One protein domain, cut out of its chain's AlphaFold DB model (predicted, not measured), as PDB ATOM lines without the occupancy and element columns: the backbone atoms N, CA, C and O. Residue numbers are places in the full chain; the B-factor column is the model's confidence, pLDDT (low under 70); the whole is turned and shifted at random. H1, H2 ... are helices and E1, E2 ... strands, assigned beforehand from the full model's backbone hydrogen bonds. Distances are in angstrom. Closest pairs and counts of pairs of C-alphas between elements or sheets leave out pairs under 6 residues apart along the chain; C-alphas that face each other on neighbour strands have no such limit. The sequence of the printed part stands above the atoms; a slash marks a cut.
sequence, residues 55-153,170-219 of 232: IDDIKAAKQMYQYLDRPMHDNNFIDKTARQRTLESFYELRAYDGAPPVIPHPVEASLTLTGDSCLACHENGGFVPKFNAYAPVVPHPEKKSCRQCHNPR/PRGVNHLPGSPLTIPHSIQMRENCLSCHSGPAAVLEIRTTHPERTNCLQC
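AT A GLANCE: This is residues 55 to 153 and 170 to 219 of the 232 residues of an uncharacterized protein of Halobacteriovorax sp (UniProt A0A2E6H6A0). There is little regular structure: long loops make most of the body, with a small hairpin, E1 and E2, beside H1 and H3 towards one end, H4 near the middle and a loop round Pro 177 at the other end. The 149 printed residues hold four named helices and two antiparallel strands, in order H1 H2 H3 E1 E2 H4; the class is mostly helix, with 36 residues in named elements. The whole is compact, radius of gyration of the C-alphas 15.9 A, and spans 51 by 33 by 27 A.

IN THESE COORDINATES: E1 is residues 126 to 128, E2 133 to 135. H1, residues 55 to 66, begins at C-alpha 55 (-30.824, 24.823, 27.653) and is 15.8 A long; H3, residues 115 to 122, is 9.8 A. H2 is residues 87 to 92; H4, 194 to 197, ends at C-alpha 197 (-54.114, 41.485, 36.304).

HOW THE PARTS SIT: In the hairpin, N 128 and O 133 are 2.8 A apart, within hydrogen-bond range. The closest C-alphas of H1 and E1, Tyr 65 and Gly 126, are 6.5 A apart; those of H3 and E2, His 122 and Ala 135, 5.9 A. H1 and H3 are near each other, with 5 pairs of C-alphas within 10 A; H2 and H4 are apart. Each O i to N i+4 pair is within range in H1 and H2, 3 of 4 in H3; H4 is too short for one.

THE WHOLE: Residues 154 to 169 are not printed, a gap of 24.1 A between C-alphas 153 and 170. The links H1 to H2 and H2 to H3 are long. Residues 55 to 78 and 109 to 114 have pLDDT under 70.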
ATOM      1  N   ILE A  55     -31.108  23.600  26.874       41.00
ATOM      2  CA  ILE A  55     -30.824  24.823  27.653       41.00
ATOM      3  C   ILE A  55     -30.874  26.104  26.810       41.00
ATOM      4  O   ILE A  55     -31.269  27.151  27.318       41.00
ATOM      5  N   ASP A  56     -30.485  26.025  25.539       42.56
ATOM      6  CA  ASP A  56     -30.467  27.143  24.600       42.56
ATOM      7  C   ASP A  56     -31.853  27.785  24.411       42.56
ATOM      8  O   ASP A  56     -31.936  29.010  24.356       42.56
ATOM      9  N   ASP A  57     -32.943  27.010  24.453       45.12
ATOM     10  CA  ASP A  57     -34.315  27.532  24.346       45.12
ATOM     11  C   ASP A  57     -34.776  28.204  25.649       45.12
ATOM     12  O   ASP A  57     -35.474  29.217  25.625       45.12
ATOM     13  N   ILE A  58     -34.338  27.695  26.805       43.19
ATOM     14  CA  ILE A  58     -34.643  28.283  28.121       43.19
ATOM     15  C   ILE A  58     -33.840  29.571  28.321       43.19
ATOM     16  O   ILE A  58     -34.356  30.549  28.860       43.19
ATOM     17  N   LYS A  59     -32.585  29.607  27.863       39.59
ATOM     18  CA  LYS A  59     -31.728  30.794  27.926       39.59
ATOM     19  C   LYS A  59     -32.186  31.859  26.930       39.59
ATOM     20  O   LYS A  59     -32.208  33.025  27.307       39.59
ATOM     21  N   ALA A  60     -32.625  31.468  25.732       39.50
ATOM     22  CA  ALA A  60     -33.237  32.367  24.755       39.50
ATOM     23  C   ALA A  60     -34.590  32.909  25.243       39.50
ATOM     24  O   ALA A  60     -34.817  34.112  25.158       39.50
ATOM     25  N   ALA A  61     -35.450  32.080  25.848       42.44
ATOM     26  CA  ALA A  61     -36.698  32.541  26.464       42.44
ATOM     27  C   ALA A  61     -36.427  33.476  27.654       42.44
ATOM     28  O   ALA A  61     -37.028  34.544  27.758       42.44
ATOM     29  N   LYS A  62     -35.462  33.132  28.515       39.81
ATOM     30  CA  LYS A  62     -35.036  33.985  29.631       39.81
ATOM     31  C   LYS A  62     -34.459  35.309  29.129       39.81
ATOM     32  O   LYS A  62     -34.820  36.345  29.666       39.81
ATOM     33  N   GLN A  63     -33.640  35.305  28.077       41.59
ATOM     34  CA  GLN A  63     -33.097  36.523  27.469       41.59
ATOM     35  C   GLN A  63     -34.181  37.364  26.790       41.59
ATOM     36  O   GLN A  63     -34.177  38.576  26.961       41.59
ATOM     37  N   MET A  64     -35.146  36.758  26.097       38.78
ATOM     38  CA  MET A  64     -36.225  37.486  25.424       38.78
ATOM     39  C   MET A  64     -37.196  38.150  26.419       38.78
ATOM     40  O   MET A  64     -37.709  39.228  26.133       38.78
ATOM     41  N   TYR A  65     -37.387  37.565  27.611       41.94
ATOM     42  CA  TYR A  65     -38.161  38.175  28.704       41.94
ATOM     43  C   TYR A  65     -37.349  39.124  29.592       41.94
ATOM     44  O   TYR A  65     -37.912  40.091  30.094       41.94
ATOM     45  N   GLN A  66     -36.045  38.889  29.771       40.84
ATOM     46  CA  GLN A  66     -35.158  39.791  30.519       40.84
ATOM     47  C   GLN A  66     -34.806  41.066  29.739       40.84
ATOM     48  O   GLN A  66     -34.531  42.082  30.363       40.84
ATOM     49  N   TYR A  67     -34.820  41.037  28.399       36.28
ATOM     50  CA  TYR A  67     -34.540  42.215  27.563       36.28
ATOM     51  C   TYR A  67     -35.691  43.226  27.495       36.28
ATOM     52  O   TYR A  67     -35.484  44.358  27.061       36.28
ATOM     53  N   LEU A  68     -36.895  42.842  27.921       41.41
ATOM     54  CA  LEU A  68     -38.004  43.766  28.102       41.41
ATOM     55  C   LEU A  68     -38.108  44.038  29.591       41.41
ATOM     56  O   LEU A  68     -38.576  43.201  30.354       41.41
ATOM     57  N   ASP A  69     -37.686  45.223  29.993       40.56
ATOM     58  CA  ASP A  69     -37.606  45.700  31.371       40.56
ATOM     59  C   ASP A  69     -38.988  45.872  32.057       40.56
ATOM     60  O   ASP A  69     -39.147  46.793  32.857       40.56
ATOM     61  N   ARG A  70     -40.007  45.051  31.696       52.78
ATOM     62  CA  ARG A  70     -41.305  44.786  32.366       52.78
ATOM     63  C   ARG A  70     -42.325  44.021  31.465       52.78
ATOM     64  O   ARG A  70     -43.248  44.637  30.932       52.78
ATOM     65  N   PRO A  71     -42.309  42.673  31.367       53.34
ATOM     66  CA  PRO A  71     -43.402  41.915  30.725       53.34
ATOM     67  C   PRO A  71     -44.730  41.975  31.509       53.34
ATOM     68  O   PRO A  71     -45.792  41.660  30.979       53.34
ATOM     69  N   MET A  72     -44.684  42.405  32.776       54.84
ATOM     70  CA  MET A  72     -45.860  42.612  33.628       54.84
ATOM     71  C   MET A  72     -46.577  43.946  33.406       54.84
ATOM     72  O   MET A  72     -47.615  44.147  34.021       54.84
ATOM     73  N   HIS A  73     -46.073  44.869  32.583       56.38
ATOM     74  CA  HIS A  73     -46.738  46.165  32.360       56.38
ATOM     75  C   HIS A  73     -47.206  46.380  30.925       56.38
ATOM     76  O   HIS A  73     -47.691  47.461  30.607       56.38
ATOM     77  N   ASP A  74     -47.097  45.364  30.073       64.25
ATOM     78  CA  ASP A  74     -47.551  45.470  28.696       64.25
ATOM     79  C   ASP A  74     -48.397  44.259  28.294       64.25
ATOM     80  O   ASP A  74     -47.938  43.116  28.261       64.25
ATOM     81  N   ASN A  75     -49.662  44.531  27.978       65.31
ATOM     82  CA  ASN A  75     -50.604  43.541  27.467       65.31
ATOM     83  C   ASN A  75     -50.515  43.381  25.936       65.31
ATOM     84  O   ASN A  75     -51.261  42.586  25.372       65.31
ATOM     85  N   ASN A  76     -49.645  44.121  25.244       61.25
ATOM     86  CA  ASN A  76     -49.558  44.106  23.783       61.25
ATOM     87  C   ASN A  76     -48.670  42.974  23.235       61.25
ATOM     88  O   ASN A  76     -48.838  42.575  22.084       61.25
ATOM     89  N   PHE A  77     -47.790  42.384  24.053       62.34
ATOM     90  CA  PHE A  77     -46.905  41.269  23.671       62.34
ATOM     91  C   PHE A  77     -47.535  39.885  23.901       62.34
ATOM     92  O   PHE A  77     -46.907  38.973  24.446       62.34
ATOM     93  N   ILE A  78     -48.802  39.722  23.520       65.88
ATOM     94  CA  ILE A  78     -49.525  38.459  23.701       65.88
ATOM     95  C   ILE A  78     -49.539  37.689  22.389       65.88
ATOM     96  O   ILE A  78     -50.216  38.081  21.436       65.88
ATOM     97  N   ASP A  79     -48.873  36.539  22.376       71.69
ATOM     98  CA  ASP A  79     -49.116  35.534  21.352       71.69
ATOM     99  C   ASP A  79     -50.550  34.999  21.500       71.69
ATOM    100  O   ASP A  79     -50.894  34.319  22.470       71.69
ATOM    101  N   LYS A  80     -51.417  35.337  20.539       71.69
ATOM    102  CA  LYS A  80     -52.823  34.900  20.513       71.69
ATOM    103  C   LYS A  80     -52.974  33.409  20.205       71.69
ATOM    104  O   LYS A  80     -54.064  32.873  20.394       71.69
ATOM    105  N   THR A  81     -51.919  32.758  19.721       80.06
ATOM    106  CA  THR A  81     -51.899  31.316  19.443       80.06
ATOM    107  C   THR A  81     -51.518  30.492  20.676       80.06
ATOM    108  O   THR A  81     -51.829  29.299  20.750       80.06
ATOM    109  N   ALA A  82     -50.912  31.131  21.680       83.75
ATOM    110  CA  ALA A  82     -50.634  30.518  22.966       83.75
ATOM    111  C   ALA A  82     -51.923  30.298  23.771       83.75
ATOM    112  O   ALA A  82     -52.854  31.109  23.769       83.75
ATOM    113  N   ARG A  83     -51.956  29.210  24.540       88.50
ATOM    114  CA  ARG A  83     -53.032  28.905  25.480       88.50
ATOM    115  C   ARG A  83     -53.121  30.004  26.537       88.50
ATOM    116  O   ARG A  83     -52.208  30.197  27.343       88.50
ATOM    117  N   GLN A  84     -54.263  30.679  26.564       88.94
ATOM    118  CA  GLN A  84     -54.537  31.752  27.512       88.94
ATOM    119  C   GLN A  84     -55.096  31.215  28.832       88.94
ATOM    120  O   GLN A  84     -55.755  30.174  28.894       88.94
ATOM    121  N   ARG A  85     -54.821  31.946  29.912       90.88
ATOM    122  CA  ARG A  85     -55.382  31.680  31.235       90.88
ATOM    123  C   ARG A  85     -56.739  32.370  31.351       90.88
ATOM    124  O   ARG A  85     -56.810  33.590  31.252       90.88
ATOM    125  N   THR A  86     -57.782  31.585  31.583       93.69
ATOM    126  CA  THR A  86     -59.167  32.054  31.775       93.69
ATOM    127  C   THR A  86     -59.554  32.077  33.252       93.69
ATOM    128  O   THR A  86     -58.890  31.438  34.077       93.69
ATOM    129  N   LEU A  87     -60.647  32.755  33.607       92.69
ATOM    130  CA  LEU A  87     -61.229  32.706  34.954       92.69
ATOM    131  C   LEU A  87     -61.622  31.279  35.333       92.69
ATOM    132  O   LEU A  87     -61.400  30.865  36.469       92.69
ATOM    133  N   GLU A  88     -62.159  30.519  34.381       92.44
ATOM    134  CA  GLU A  88     -62.513  29.113  34.580       92.44
ATOM    135  C   GLU A  88     -61.288  28.307  35.017       92.44
ATOM    136  O   GLU A  88     -61.240  27.842  36.157       92.44
ATOM    137  N   SER A  89     -60.236  28.273  34.194       92.19
ATOM    138  CA  SER A  89     -58.993  27.565  34.535       92.19
ATOM    139  C   SER A  89     -58.305  28.119  35.793       92.19
ATOM    140  O   SER A  89     -57.693  27.369  36.556       92.19
ATOM    141  N   PHE A  90     -58.411  29.425  36.064       93.62
ATOM    142  CA  PHE A  90     -57.891  30.035  37.288       93.62
ATOM    143  C   PHE A  90     -58.578  29.477  38.535       93.62
ATOM    144  O   PHE A  90     -57.905  29.170  39.528       93.62
ATOM    145  N   TYR A  91     -59.906  29.373  38.508       92.00
ATOM    146  CA  TYR A  91     -60.662  28.877  39.645       92.00
ATOM    147  C   TYR A  91     -60.624  27.356  39.730       92.00
ATOM    148  O   TYR A  91     -60.554  26.863  40.847       92.00
ATOM    149  N   GLU A  92     -60.615  26.600  38.634       91.75
ATOM    150  CA  GLU A  92     -60.522  25.127  38.650       91.75
ATOM    151  C   GLU A  92     -59.332  24.594  39.456       91.75
ATOM    152  O   GLU A  92     -59.441  23.563  40.119       91.75
ATOM    153  N   LEU A  93     -58.216  25.326  39.462       93.00
ATOM    154  CA  LEU A  93     -57.025  24.960  40.228       93.00
ATOM    155  C   LEU A  93     -57.140  25.259  41.729       93.00
ATOM    156  O   LEU A  93     -56.198  25.005  42.470       93.00
ATOM    157  N   ARG A  94     -58.263  25.804  42.200       92.06
ATOM    158  CA  ARG A  94     -58.476  26.201  43.596       92.06
ATOM    159  C   ARG A  94     -59.691  25.511  44.182       92.06
ATOM    160  O   ARG A  94     -60.742  25.435  43.545       92.06
ATOM    161  N   ALA A  95     -59.566  25.083  45.435       89.31
ATOM    162  CA  ALA A  95     -60.705  24.594  46.196       89.31
ATOM    163  C   ALA A  95     -61.723  25.731  46.396       89.31
ATOM    164  O   ALA A  95     -62.828  25.674  45.883       89.31
ATOM    165  N   TYR A  96     -61.342  26.831  47.030       88.69
ATOM    166  CA  TYR A  96     -62.225  27.972  47.292       88.69
ATOM    167  C   TYR A  96     -61.525  29.291  46.938       88.69
ATOM    168  O   TYR A  96     -60.354  29.294  46.549       88.69
ATOM    169  N   ASP A  97     -62.244  30.410  47.028       85.56
ATOM    170  CA  ASP A  97     -61.638  31.724  46.809       85.56
ATOM    171  C   ASP A  97     -60.550  32.009  47.852       85.56
ATOM    172  O   ASP A  97     -60.724  31.748  49.037       85.56
ATOM    173  N   GLY A  98     -59.391  32.487  47.412       86.12
ATOM    174  CA  GLY A  98     -58.221  32.629  48.282       86.12
ATOM    175  C   GLY A  98     -57.338  31.379  48.393       86.12
ATOM    176  O   GLY A  98     -56.142  31.545  48.623       86.12
ATOM    177  N   ALA A  99     -57.839  30.166  48.119       91.56
ATOM    178  CA  ALA A  99     -57.030  28.947  48.222       91.56
ATOM    179  C   ALA A  99     -55.777  28.991  47.310       91.56
ATOM    180  O   ALA A  99     -55.847  29.508  46.179       91.56
ATOM    181  N   PRO A 100     -54.634  28.432  47.758       94.12
ATOM    182  CA  PRO A 100     -53.480  28.219  46.894       94.12
ATOM    183  C   PRO A 100     -53.870  27.343  45.692       94.12
ATOM    184  O   PRO A 100     -54.579  26.350  45.867       94.12
ATOM    185  N   PRO A 101     -53.463  27.695  44.460       94.31
ATOM    186  CA  PRO A 101     -53.687  26.841  43.306       94.31
ATOM    187  C   PRO A 101     -52.874  25.545  43.399       94.31
ATOM    188  O   PRO A 101     -51.702  25.571  43.778       94.31
ATOM    189  N   VAL A 102     -53.477  24.434  42.985       93.62
ATOM    190  CA  VAL A 102     -52.765  23.169  42.757       93.62
ATOM    191  C   VAL A 102     -51.830  23.298  41.557       93.62
ATOM    192  O   VAL A 102     -52.104  24.062  40.626       93.62
ATOM    193  N   ILE A 103     -50.736  22.538  41.564       92.88
ATOM    194  CA  ILE A 103     -49.775  22.526  40.455       92.88
ATOM    195  C   ILE A 103     -50.343  21.640  39.327       92.88
ATOM    196  O   ILE A 103     -50.563  20.449  39.558       92.88
ATOM    197  N   PRO A 104     -50.617  22.185  38.121       91.31
ATOM    198  CA  PRO A 104     -51.292  21.451  37.045       91.31
ATOM    199  C   PRO A 104     -50.340  20.671  36.129       91.31
ATOM    200  O   PRO A 104     -50.783  20.090  35.141       91.31
ATOM    201  N   HIS A 105     -49.039  20.693  36.408       89.69
ATOM    202  CA  HIS A 105     -48.010  20.023  35.623       89.69
ATOM    203  C   HIS A 105     -47.123  19.158  36.528       89.69
ATOM    204  O   HIS A 105     -47.094  19.377  37.741       89.69
ATOM    205  N   PRO A 106     -46.385  18.189  35.957       86.50
ATOM    206  CA  PRO A 106     -45.428  17.402  36.718       86.50
ATOM    207  C   PRO A 106     -44.395  18.296  37.407       86.50
ATOM    208  O   PRO A 106     -43.954  19.303  36.843       86.50
ATOM    209  N   VAL A 107     -44.019  17.902  38.616       84.38
ATOM    210  CA  VAL A 107     -42.880  18.431  39.364       84.38
ATOM    211  C   VAL A 107     -42.068  17.241  39.842       84.38
ATOM    212  O   VAL A 107     -42.645  16.207  40.185       84.38
ATOM    213  N   GLU A 108     -40.749  17.378  39.841       74.44
ATOM    214  CA  GLU A 108     -39.874  16.323  40.336       74.44
ATOM    215  C   GLU A 108     -40.186  16.015  41.809       74.44
ATOM    216  O   GLU A 108     -40.545  16.892  42.605       74.44
ATOM    217  N   ALA A 109     -40.102  14.738  42.178       64.94
ATOM    218  CA  ALA A 109     -40.495  14.284  43.511       64.94
ATOM    219  C   ALA A 109     -39.490  14.694  44.600       64.94
ATOM    220  O   ALA A 109     -39.793  14.558  45.788       64.94
ATOM    221  N   SER A 110     -38.309  15.191  44.213       61.22
ATOM    222  CA  SER A 110     -37.214  15.442  45.141       61.22
ATOM    223  C   SER A 110     -37.608  16.454  46.222       61.22
ATOM    224  O   SER A 110     -38.182  17.519  45.978       61.22
ATOM    225  N   LEU A 111     -37.277  16.115  47.468       53.06
ATOM    226  CA  LEU A 111     -37.394  17.023  48.614       53.06
ATOM    227  C   LEU A 111     -36.373  18.175  48.543       53.06
ATOM    228  O   LEU A 111     -36.430  19.094  49.352       53.06
ATOM    229  N   THR A 112     -35.448  18.121  47.580       53.00
ATOM    230  CA  THR A 112     -34.408  19.121  47.326       53.00
ATOM    231  C   THR A 112     -34.836  20.201  46.336       53.00
ATOM    232  O   THR A 112     -34.041  21.104  46.081       53.00
ATOM    233  N   LEU A 113     -36.065  20.162  45.790       64.38
ATOM    234  CA  LEU A 113     -36.580  21.275  44.989       64.38
ATOM    235  C   LEU A 113     -36.618  22.553  45.824       64.38
ATOM    236  O   LEU A 113     -37.490  22.763  46.668       64.38
ATOM    237  N   THR A 114     -35.660  23.426  45.544       69.12
ATOM    238  CA  THR A 114     -35.617  24.776  46.081       69.12
ATOM    239  C   THR A 114     -36.645  25.642  45.358       69.12
ATOM    240  O   THR A 114     -36.952  25.423  44.182       69.12
ATOM    241  N   GLY A 115     -37.160  26.669  46.040       77.19
ATOM    242  CA  GLY A 115     -38.054  27.653  45.418       77.19
ATOM    243  C   GLY A 115     -37.479  28.264  44.140       77.19
ATOM    244  O   GLY A 115     -38.227  28.549  43.212       77.19
ATOM    245  N   ASP A 116     -36.153  28.366  44.048       83.25
ATOM    246  CA  ASP A 116     -35.444  28.918  42.891       83.25
ATOM    247  C   ASP A 116     -35.719  28.123  41.597       83.25
ATOM    248  O   ASP A 116     -35.790  28.707  40.516       83.25
ATOM    249  N   SER A 117     -35.979  26.813  41.699       86.44
ATOM    250  CA  SER A 117     -36.358  25.975  40.548       86.44
ATOM    251  C   SER A 117     -37.729  26.369  39.986       86.44
ATOM    252  O   SER A 117     -37.916  26.447  38.774       86.44
ATOM    253  N   CYS A 118     -38.688  26.670  40.865       88.75
ATOM    254  CA  CYS A 118     -40.013  27.155  40.476       88.75
ATOM    255  C   CYS A 118     -39.922  28.579  39.906       88.75
ATOM    256  O   CYS A 118     -40.520  28.900  38.876       88.75
ATOM    257  N   LEU A 119     -39.152  29.436  40.581       89.38
ATOM    258  CA  LEU A 119     -38.992  30.849  40.243       89.38
ATOM    259  C   LEU A 119     -38.324  31.062  38.882       89.38
ATOM    260  O   LEU A 119     -38.633  32.055  38.228       89.38
ATOM    261  N   ALA A 120     -37.535  30.100  38.392       87.25
ATOM    262  CA  ALA A 120     -36.957  30.137  37.048       87.25
ATOM    263  C   ALA A 120     -37.984  30.442  35.938       87.25
ATOM    264  O   ALA A 120     -37.633  31.087  34.952       87.25
ATOM    265  N   CYS A 121     -39.239  30.007  36.110       87.38
ATOM    266  CA  CYS A 121     -40.350  30.343  35.212       87.38
ATOM    267  C   CYS A 121     -41.394  31.263  35.865       87.38
ATOM    268  O   CYS A 121     -42.056  32.029  35.170       87.38
ATOM    269  N   HIS A 122     -41.586  31.173  37.182       91.88
ATOM    270  CA  HIS A 122     -42.707  31.816  37.868       91.88
ATOM    271  C   HIS A 122     -42.397  33.186  38.487       91.88
ATOM    272  O   HIS A 122     -43.333  33.869  38.891       91.88
ATOM    273  N   GLU A 123     -41.134  33.613  38.570       87.88
ATOM    274  CA  GLU A 123     -40.774  34.914  39.158       87.88
ATOM    275  C   GLU A 123     -41.231  36.086  38.284       87.88
ATOM    276  O   GLU A 123     -41.959  36.955  38.746       87.88
ATOM    277  N   ASN A 124     -40.856  36.069  37.003       83.62
ATOM    278  CA  ASN A 124     -41.210  37.109  36.029       83.62
ATOM    279  C   ASN A 124     -42.176  36.605  34.947       83.62
ATOM    280  O   ASN A 124     -42.576  37.356  34.057       83.62
ATOM    281  N   GLY A 125     -42.572  35.331  35.033       85.06
ATOM    282  CA  GLY A 125     -43.313  34.657  33.978       85.06
ATOM    283  C   GLY A 125     -42.429  34.376  32.762       85.06
ATOM    284  O   GLY A 125     -41.230  34.651  32.742       85.06
ATOM    285  N   GLY A 126     -43.037  33.808  31.728       82.12
ATOM    286  CA  GLY A 126     -42.362  33.518  30.467       82.12
ATOM    287  C   GLY A 126     -43.130  32.492  29.654       82.12
ATOM    288  O   GLY A 126     -43.907  31.709  30.206       82.12
ATOM    289  N   PHE A 127     -42.954  32.507  28.337       85.81
ATOM    290  CA  PHE A 127     -43.554  31.493  27.478       85.81
ATOM    291  C   PHE A 127     -42.864  30.140  27.687       85.81
ATOM    292  O   PHE A 127     -41.637  30.052  27.665       85.81
ATOM    293  N   VAL A 128     -43.655  29.085  27.885       85.38
ATOM    294  CA  VAL A 128     -43.177  27.712  28.065       85.38
ATOM    295  C   VAL A 128     -43.638  26.873  26.868       85.38
ATOM    296  O   VAL A 128     -44.793  26.427  26.850       85.38
ATOM    297  N   PRO A 129     -42.757  26.609  25.880       85.50
ATOM    298  CA  PRO A 129     -43.128  25.941  24.629       85.50
ATOM    299  C   PRO A 129     -43.810  24.586  24.830       85.50
ATOM    300  O   PRO A 129     -44.817  24.298  24.189       85.50
ATOM    301  N   LYS A 130     -43.334  23.788  25.797       86.00
ATOM    302  CA  LYS A 130     -43.901  22.470  26.140       86.00
ATOM    303  C   LYS A 130     -45.396  22.524  26.476       86.00
ATOM    304  O   LYS A 130     -46.107  21.550  26.249       86.00
ATOM    305  N   PHE A 131     -45.865  23.637  27.031       87.44
ATOM    306  CA  PHE A 131     -47.269  23.826  27.400       87.44
ATOM    307  C   PHE A 131     -48.023  24.739  26.433       87.44
ATOM    308  O   PHE A 131     -49.212  24.978  26.659       87.44
ATOM    309  N   ASN A 132     -47.340  25.263  25.406       89.06
ATOM    310  CA  ASN A 132     -47.817  26.343  24.548       89.06
ATOM    311  C   ASN A 132     -48.526  27.436  25.370       89.06
ATOM    312  O   ASN A 132     -49.658  27.812  25.080       89.06
ATOM    313  N   ALA A 133     -47.933  27.844  26.494       89.38
ATOM    314  CA  ALA A 133     -48.585  28.701  27.479       89.38
ATOM    315  C   ALA A 133     -47.562  29.535  28.240       89.38
ATOM    316  O   ALA A 133     -46.414  29.131  28.407       89.38
ATOM    317  N   TYR A 134     -48.007  30.668  28.771       90.19
ATOM    318  CA  TYR A 134     -47.184  31.505  29.631       90.19
ATOM    319  C   TYR A 134     -47.270  31.056  31.089       90.19
ATOM    320  O   TYR A 134     -48.364  30.815  31.612       90.19
ATOM    321  N   ALA A 135     -46.121  30.972  31.755       91.94
ATOM    322  CA  ALA A 135     -46.044  30.695  33.179       91.94
ATOM    323  C   ALA A 135     -46.634  31.881  33.971       91.94
ATOM    324  O   ALA A 135     -46.225  33.023  33.749       91.94
ATOM    325  N   PRO A 136     -47.600  31.647  34.879       93.12
ATOM    326  CA  PRO A 136     -48.148  32.706  35.716       93.12
ATOM    327  C   PRO A 136     -47.101  33.217  36.701       93.12
ATOM    328  O   PRO A 136     -46.385  32.422  37.310       93.12
ATOM    329  N   VAL A 137     -47.076  34.533  36.895       92.06
ATOM    330  CA  VAL A 137     -46.219  35.176  37.891       92.06
ATOM    331  C   VAL A 137     -46.737  34.872  39.295       92.06
ATOM    332  O   VAL A 137     -47.947  34.948  39.544       92.06
ATOM    333  N   VAL A 138     -45.843  34.521  40.219       92.50
ATOM    334  CA  VAL A 138     -46.208  34.363  41.632       92.50
ATOM    335  C   VAL A 138     -46.335  35.730  42.310       92.50
ATOM    336  O   VAL A 138     -45.475  36.589  42.128       92.50
ATOM    337  N   PRO A 139     -47.376  35.954  43.129       92.38
ATOM    338  CA  PRO A 139     -47.517  37.219  43.845       92.38
ATOM    339  C   PRO A 139     -46.523  37.389  45.005       92.38
ATOM    340  O   PRO A 139     -46.356  38.506  45.478       92.38
ATOM    341  N   HIS A 140     -45.882  36.303  45.450       93.12
ATOM    342  CA  HIS A 140     -45.021  36.241  46.637       93.12
ATOM    343  C   HIS A 140     -43.726  35.432  46.369       93.12
ATOM    344  O   HIS A 140     -43.552  34.320  46.893       93.12
ATOM    345  N   PRO A 141     -42.826  35.915  45.490       90.88
ATOM    346  CA  PRO A 141     -41.612  35.188  45.099       90.88
ATOM    347  C   PRO A 141     -40.636  34.951  46.263       90.88
ATOM    348  O   PRO A 141     -39.856  34.000  46.242       90.88
ATOM    349  N   GLU A 142     -40.711  35.753  47.321       91.44
ATOM    350  CA  GLU A 142     -39.895  35.610  48.525       91.44
ATOM    351  C   GLU A 142     -40.255  34.364  49.358       91.44
ATOM    352  O   GLU A 142     -39.453  33.903  50.177       91.44
ATOM    353  N   LYS A 143     -41.441  33.773  49.148       91.75
ATOM    354  CA  LYS A 143     -41.880  32.535  49.817       91.75
ATOM    355  C   LYS A 143     -41.355  31.304  49.075       91.75
ATOM    356  O   LYS A 143     -42.091  30.613  48.369       91.75
ATOM    357  N   LYS A 144     -40.070  31.004  49.273       89.56
ATOM    358  CA  LYS A 144     -39.352  29.936  48.549       89.56
ATOM    359  C   LYS A 144     -39.859  28.506  48.814       89.56
ATOM    360  O   LYS A 144     -39.625  27.622  47.999       89.56
ATOM    361  N   SER A 145     -40.587  28.258  49.902       89.94
ATOM    362  CA  SER A 145     -41.163  26.937  50.218       89.94
ATOM    363  C   SER A 145     -42.491  26.687  49.490       89.94
ATOM    364  O   SER A 145     -43.521  26.447  50.117       89.94
ATOM    365  N   CYS A 146     -42.498  26.743  48.154       90.06
ATOM    366  CA  CYS A 146     -43.731  26.737  47.351       90.06
ATOM    367  C   CYS A 146     -44.631  25.518  47.638       90.06
ATOM    368  O   CYS A 146     -45.847  25.655  47.780       90.06
ATOM    369  N   ARG A 147     -44.026  24.330  47.784       88.44
ATOM    370  CA  ARG A 147     -44.734  23.059  48.026       88.44
ATOM    371  C   ARG A 147     -45.359  22.932  49.417       88.44
ATOM    372  O   ARG A 147     -46.116  22.000  49.649       88.44
ATOM    373  N   GLN A 148     -45.105  23.875  50.325       89.50
ATOM    374  CA  GLN A 148     -45.812  23.930  51.606       89.50
ATOM    375  C   GLN A 148     -47.312  24.192  51.408       89.50
ATOM    376  O   GLN A 148     -48.138  23.673  52.156       89.50
ATOM    377  N   CYS A 149     -47.659  24.975  50.383       91.12
ATOM    378  CA  CYS A 149     -49.039  25.357  50.083       91.12
ATOM    379  C   CYS A 149     -49.508  24.840  48.716       91.12
ATOM    380  O   CYS A 149     -50.677  24.492  48.555       91.12
ATOM    381  N   HIS A 150     -48.614  24.791  47.725       91.94
ATOM    382  CA  HIS A 150     -48.927  24.369  46.363       91.94
ATOM    383  C   HIS A 150     -48.577  22.901  46.161       91.94
ATOM    384  O   HIS A 150     -47.417  22.547  45.960       91.94
ATOM    385  N   ASN A 151     -49.592  22.045  46.179       88.25
ATOM    386  CA  ASN A 151     -49.402  20.617  45.975       88.25
ATOM    387  C   ASN A 151     -49.749  20.211  44.537       88.25
ATOM    388  O   ASN A 151     -50.718  20.738  43.969       88.25
ATOM    389  N   PRO A 152     -48.977  19.290  43.929       87.88
ATOM    390  CA  PRO A 152     -49.390  18.641  42.697       87.88
ATOM    391  C   PRO A 152     -50.654  17.816  42.937       87.88
ATOM    392  O   PRO A 152     -50.959  17.392  44.054       87.88
ATOM    393  N   ARG A 153     -51.430  17.629  41.872       78.94
ATOM    394  CA  ARG A 153     -52.643  16.818  41.929       78.94
ATOM    395  C   ARG A 153     -52.306  15.363  41.613       78.94
ATOM    396  O   ARG A 153     -52.241  14.981  40.446       78.94
ATOM    397  N   PRO A 170     -66.062  35.198  43.459       85.06
ATOM    398  CA  PRO A 170     -66.346  36.594  43.753       85.06
ATOM    399  C   PRO A 170     -66.310  37.447  42.474       85.06
ATOM    400  O   PRO A 170     -65.621  37.120  41.505       85.06
ATOM    401  N   ARG A 171     -67.058  38.555  42.461       85.19
ATOM    402  CA  ARG A 171     -67.091  39.508  41.340       85.19
ATOM    403  C   ARG A 171     -66.948  40.931  41.855       85.19
ATOM    404  O   ARG A 171     -67.625  41.305  42.809       85.19
ATOM    405  N   GLY A 172     -66.073  41.698  41.209       85.06
ATOM    406  CA  GLY A 172     -65.941  43.130  41.454       85.06
ATOM    407  C   GLY A 172     -67.197  43.851  40.985       85.06
ATOM    408  O   GLY A 172     -67.815  43.455  39.994       85.06
ATOM    409  N   VAL A 173     -67.582  44.893  41.710       86.88
ATOM    410  CA  VAL A 173     -68.721  45.743  41.357       86.88
ATOM    411  C   VAL A 173     -68.267  47.188  41.277       86.88
ATOM    412  O   VAL A 173     -67.380  47.609  42.016       86.88
ATOM    413  N   ASN A 174     -68.891  47.946  40.386       88.38
ATOM    414  CA  ASN A 174     -68.747  49.394  40.361       88.38
ATOM    415  C   ASN A 174     -69.794  49.994  41.295       88.38
ATOM    416  O   ASN A 174     -70.943  49.550  41.298       88.38
ATOM    417  N   HIS A 175     -69.411  51.005  42.070       84.94
ATOM    418  CA  HIS A 175     -70.375  51.737  42.887       84.94
ATOM    419  C   HIS A 175     -71.209  52.703  42.032       84.94
ATOM    420  O   HIS A 175     -72.395  52.882  42.290       84.94
ATOM    421  N   LEU A 176     -70.601  53.283  40.990       89.50
ATOM    422  CA  LEU A 176     -71.243  54.190  40.034       89.50
ATOM    423  C   LEU A 176     -70.795  53.867  38.596       89.50
ATOM    424  O   LEU A 176     -69.715  53.306  38.401       89.50
ATOM    425  N   PRO A 177     -71.573  54.234  37.560       89.44
ATOM    426  CA  PRO A 177     -71.120  54.126  36.175       89.44
ATOM    427  C   PRO A 177     -69.778  54.844  35.966       89.44
ATOM    428  O   PRO A 177     -69.621  56.004  36.334       89.44
ATOM    429  N   GLY A 178     -68.799  54.136  35.402       86.25
ATOM    430  CA  GLY A 178     -67.443  54.653  35.193       86.25
ATOM    431  C   GLY A 178     -66.533  54.644  36.428       86.25
ATOM    432  O   GLY A 178     -65.341  54.913  36.279       86.25
ATOM    433  N   SER A 179     -67.030  54.302  37.627       90.38
ATOM    434  CA  SER A 179     -66.158  54.118  38.793       90.38
ATOM    435  C   SER A 179     -65.270  52.874  38.624       90.38
ATOM    436  O   SER A 179     -65.695  51.916  37.974       90.38
ATOM    437  N   PRO A 180     -64.079  52.832  39.248       91.56
ATOM    438  CA  PRO A 180     -63.269  51.619  39.325       91.56
ATOM    439  C   PRO A 180     -64.044  50.441  39.931       91.56
ATOM    440  O   PRO A 180     -64.906  50.636  40.794       91.56
ATOM    441  N   LEU A 181     -63.700  49.220  39.509       92.00
ATOM    442  CA  LEU A 181     -64.221  47.997  40.120       92.00
ATOM    443  C   LEU A 181     -63.655  47.832  41.531       92.00
ATOM    444  O   LEU A 181     -62.476  48.083  41.771       92.00
ATOM    445  N   THR A 182     -64.455  47.324  42.457       92.94
ATOM    446  CA  THR A 182     -63.942  46.871  43.754       92.94
ATOM    447  C   THR A 182     -63.093  45.603  43.627       92.94
ATOM    448  O   THR A 182     -63.260  44.821  42.687       92.94
ATOM    449  N   ILE A 183     -62.200  45.374  44.596       93.12
ATOM    450  CA  ILE A 183     -61.441  44.124  44.737       93.12
ATOM    451  C   ILE A 183     -62.329  43.134  45.498       93.12
ATOM    452  O   ILE A 183     -62.652  43.381  46.663       93.12
ATOM    453  N   PRO A 184     -62.770  42.027  44.875       91.31
ATOM    454  CA  PRO A 184     -63.798  41.181  45.465       91.31
ATOM    455  C   PRO A 184     -63.218  39.999  46.262       91.31
ATOM    456  O   PRO A 184     -63.968  39.127  46.694       91.31
ATOM    457  N   HIS A 185     -61.896  39.960  46.431       89.75
ATOM    458  CA  HIS A 185     -61.143  38.921  47.125       89.75
ATOM    459  C   HIS A 185     -60.175  39.552  48.130       89.75
ATOM    460  O   HIS A 185     -59.835  40.729  48.022       89.75
ATOM    461  N   SER A 186     -59.658  38.737  49.052       89.31
ATOM    462  CA  SER A 186     -58.602  39.181  49.963       89.31
ATOM    463  C   SER A 186     -57.312  39.512  49.212       89.31
ATOM    464  O   SER A 186     -56.932  38.805  48.272       89.31
ATOM    465  N   ILE A 187     -56.635  40.575  49.641       90.88
ATOM    466  CA  ILE A 187     -55.313  40.961  49.129       90.88
ATOM    467  C   ILE A 187     -54.162  40.193  49.790       90.88
ATOM    468  O   ILE A 187     -53.047  40.223  49.276       90.88
ATOM    469  N   GLN A 188     -54.416  39.483  50.893       90.94
ATOM    470  CA  GLN A 188     -53.391  38.716  51.594       90.94
ATOM    471  C   GLN A 188     -52.825  37.613  50.681       90.94
ATOM    472  O   GLN A 188     -53.582  36.812  50.121       90.94
ATOM    473  N   MET A 189     -51.495  37.553  50.551       91.94
ATOM    474  CA  MET A 189     -50.765  36.685  49.609       91.94
ATOM    475  C   MET A 189     -51.076  36.975  48.123       91.94
ATOM    476  O   MET A 189     -50.867  36.117  47.259       91.94
ATOM    477  N   ARG A 190     -51.634  38.153  47.811       92.25
ATOM    478  CA  ARG A 190     -52.008  38.635  46.463       92.25
ATOM    479  C   ARG A 190     -51.710  40.127  46.291       92.25
ATOM    480  O   ARG A 190     -52.341  40.803  45.483       92.25
ATOM    481  N   GLU A 191     -50.744  40.635  47.044       91.06
ATOM    482  CA  GLU A 191     -50.404  42.054  47.124       91.06
ATOM    483  C   GLU A 191     -49.829  42.565  45.791       91.06
ATOM    484  O   GLU A 191     -50.092  43.696  45.376       91.06
ATOM    485  N   ASN A 192     -49.120  41.702  45.057       91.25
ATOM    486  CA  ASN A 192     -48.701  41.973  43.687       91.25
ATOM    487  C   ASN A 192     -49.879  41.800  42.709       91.25
ATOM    488  O   ASN A 192     -50.021  40.767  42.046       91.25
ATOM    489  N   CYS A 193     -50.722  42.830  42.610       92.56
ATOM    490  CA  CYS A 193     -51.932  42.850  41.780       92.56
ATOM    491  C   CYS A 193     -51.647  42.451  40.319       92.56
ATOM    492  O   CYS A 193     -52.377  41.666  39.708       92.56
ATOM    493  N   LEU A 194     -50.539  42.942  39.763       91.31
ATOM    494  CA  LEU A 194     -50.174  42.722  38.366       91.31
ATOM    495  C   LEU A 194     -49.878  41.248  38.047       91.31
ATOM    496  O   LEU A 194     -50.050  40.850  36.901       91.31
ATOM    497  N   SER A 195     -49.543  40.412  39.039       91.69
ATOM    498  CA  SER A 195     -49.327  38.965  38.841       91.69
ATOM    499  C   SER A 195     -50.536  38.234  38.236       91.69
ATOM    500  O   SER A 195     -50.395  37.211  37.561       91.69
ATOM    501  N   CYS A 196     -51.744  38.752  38.482       92.25
ATOM    502  CA  CYS A 196     -52.996  38.203  37.961       92.25
ATOM    503  C   CYS A 196     -53.693  39.145  36.978       92.25
ATOM    504  O   CYS A 196     -54.457  38.662  36.141       92.25
ATOM    505  N   HIS A 197     -53.429  40.452  37.075       92.62
ATOM    506  CA  HIS A 197     -54.114  41.485  36.304       92.62
ATOM    507  C   HIS A 197     -53.323  42.004  35.099       92.62
ATOM    508  O   HIS A 197     -53.892  42.758  34.320       92.62
ATOM    509  N   SER A 198     -52.058  41.627  34.897       90.31
ATOM    510  CA  SER A 198     -51.277  42.151  33.773       90.31
ATOM    511  C   SER A 198     -50.294  41.158  33.152       90.31
ATOM    512  O   SER A 198     -49.829  40.210  33.787       90.31
ATOM    513  N   GLY A 199     -49.986  41.391  31.880       86.50
ATOM    514  CA  GLY A 199     -49.075  40.587  31.085       86.50
ATOM    515  C   GLY A 199     -49.734  39.352  30.456       86.50
ATOM    516  O   GLY A 199     -50.914  39.044  30.673       86.50
ATOM    517  N   PRO A 200     -48.972  38.591  29.661       84.50
ATOM    518  CA  PRO A 200     -49.511  37.506  28.841       84.50
ATOM    519  C   PRO A 200     -50.018  36.301  29.648       84.50
ATOM    520  O   PRO A 200     -50.909  35.583  29.190       84.50
ATOM    521  N   ALA A 201     -49.515  36.106  30.870       88.00
ATOM    522  CA  ALA A 201     -49.958  35.046  31.777       88.00
ATOM    523  C   ALA A 201     -51.125  35.453  32.702       88.00
ATOM    524  O   ALA A 201     -51.666  34.606  33.428       88.00
ATOM    525  N   ALA A 202     -51.514  36.737  32.702       91.25
ATOM    526  CA  ALA A 202     -52.654  37.209  33.478       91.25
ATOM    527  C   ALA A 202     -53.956  36.568  33.004       91.25
ATOM    528  O   ALA A 202     -54.071  36.119  31.860       91.25
ATOM    529  N   VAL A 203     -54.935  36.547  33.903       93.12
ATOM    530  CA  VAL A 203     -56.259  35.992  33.628       93.12
ATOM    531  C   VAL A 203     -56.991  36.929  32.675       93.12
ATOM    532  O   VAL A 203     -57.260  38.072  33.038       93.12
ATOM    533  N   LEU A 204     -57.278  36.444  31.467       91.62
ATOM    534  CA  LEU A 204     -57.743  37.238  30.328       91.62
ATOM    535  C   LEU A 204     -58.892  38.188  30.688       91.62
ATOM    536  O   LEU A 204     -58.840  39.369  30.361       91.62
ATOM    537  N   GLU A 205     -59.900  37.675  31.383       92.88
ATOM    538  CA  GLU A 205     -61.161  38.364  31.658       92.88
ATOM    539  C   GLU A 205     -61.046  39.451  32.734       92.88
ATOM    540  O   GLU A 205     -61.941  40.283  32.853       92.88
ATOM    541  N   ILE A 206     -59.970  39.449  33.524       92.25
ATOM    542  CA  ILE A 206     -59.732  40.438  34.589       92.25
ATOM    543  C   ILE A 206     -58.461  41.254  34.350       92.25
ATOM    544  O   ILE A 206     -57.986  41.922  35.267       92.25
ATOM    545  N   ARG A 207     -57.889  41.217  33.141       91.25
ATOM    546  CA  ARG A 207     -56.721  42.041  32.822       91.25
ATOM    547  C   ARG A 207     -57.047  43.519  32.979       91.25
ATOM    548  O   ARG A 207     -58.061  44.004  32.479       91.25
ATOM    549  N   THR A 208     -56.162  44.238  33.657       90.25
ATOM    550  CA  THR A 208     -56.253  45.688  33.739       90.25
ATOM    551  C   THR A 208     -55.933  46.295  32.381       90.25
ATOM    552  O   THR A 208     -55.027  45.853  31.677       90.25
ATOM    553  N   THR A 209     -56.669  47.335  32.017       88.19
ATOM    554  CA  THR A 209     -56.409  48.131  30.812       88.19
ATOM    555  C   THR A 209     -55.302  49.165  31.011       88.19
ATOM    556  O   THR A 209     -54.922  49.826  30.053       88.19
ATOM    557  N   HIS A 210     -54.825  49.331  32.245       89.56
ATOM    558  CA  HIS A 210     -53.952  50.426  32.663       89.56
ATOM    559  C   HIS A 210     -52.892  49.938  33.671       89.56
ATOM    560  O   HIS A 210     -52.876  50.356  34.836       89.56
ATOM    561  N   PRO A 211     -52.039  48.977  33.269       87.25
ATOM    562  CA  PRO A 211     -51.039  48.368  34.147       87.25
ATOM    563  C   PRO A 211     -49.894  49.317  34.532       87.25
ATOM    564  O   PRO A 211     -49.099  49.004  35.420       87.25
ATOM    565  N   GLU A 212     -49.787  50.475  33.886       84.12
ATOM    566  CA  GLU A 212     -48.846  51.542  34.222       84.12
ATOM    567  C   GLU A 212     -49.192  52.258  35.536       84.12
ATOM    568  O   GLU A 212     -48.329  52.911  36.125       84.12
ATOM    569  N   ARG A 213     -50.433  52.124  36.032       87.31
ATOM    570  CA  ARG A 213     -50.836  52.714  37.314       87.31
ATOM    571  C   ARG A 213     -50.319  51.867  38.470       87.31
ATOM    572  O   ARG A 213     -50.816  50.781  38.747       87.31
ATOM    573  N   THR A 214     -49.326  52.394  39.177       80.94
ATOM    574  CA  THR A 214     -48.587  51.656  40.210       80.94
ATOM    575  C   THR A 214     -49.325  51.552  41.548       80.94
ATOM    576  O   THR A 214     -49.037  50.645  42.322       80.94
ATOM    577  N   ASN A 215     -50.302  52.426  41.823       90.31
ATOM    578  CA  ASN A 215     -51.073  52.420  43.071       90.31
ATOM    579  C   ASN A 215     -52.525  51.963  42.850       90.31
ATOM    580  O   ASN A 215     -53.458  52.765  42.841       90.31
ATOM    581  N   CYS A 216     -52.718  50.654  42.675       92.25
ATOM    582  CA  CYS A 216     -54.036  50.062  42.414       92.25
ATOM    583  C   CYS A 216     -55.044  50.364  43.541       92.25
ATOM    584  O   CYS A 216     -56.205  50.678  43.272       92.25
ATOM    585  N   LEU A 217     -54.584  50.318  44.797       93.56
ATOM    586  CA  LEU A 217     -55.418  50.470  45.996       93.56
ATOM    587  C   LEU A 217     -55.910  51.904  46.229       93.56
ATOM    588  O   LEU A 217     -56.802  52.117  47.045       93.56
ATOM    589  N   GLN A 218     -55.378  52.887  45.495       93.75
ATOM    590  CA  GLN A 218     -55.911  54.251  45.504       93.75
ATOM    591  C   GLN A 218     -57.355  54.305  44.984       93.75
ATOM    592  O   GLN A 218     -58.144  55.144  45.416       93.75
ATOM    593  N   CYS A 219     -57.683  53.426  44.036       92.19
ATOM    594  CA  CYS A 219     -58.955  53.431  43.320       92.19
ATOM    595  C   CYS A 219     -59.743  52.133  43.518       92.19
ATOM    596  O   CYS A 219     -60.967  52.166  43.632       92.19
TER     597      CYS A 219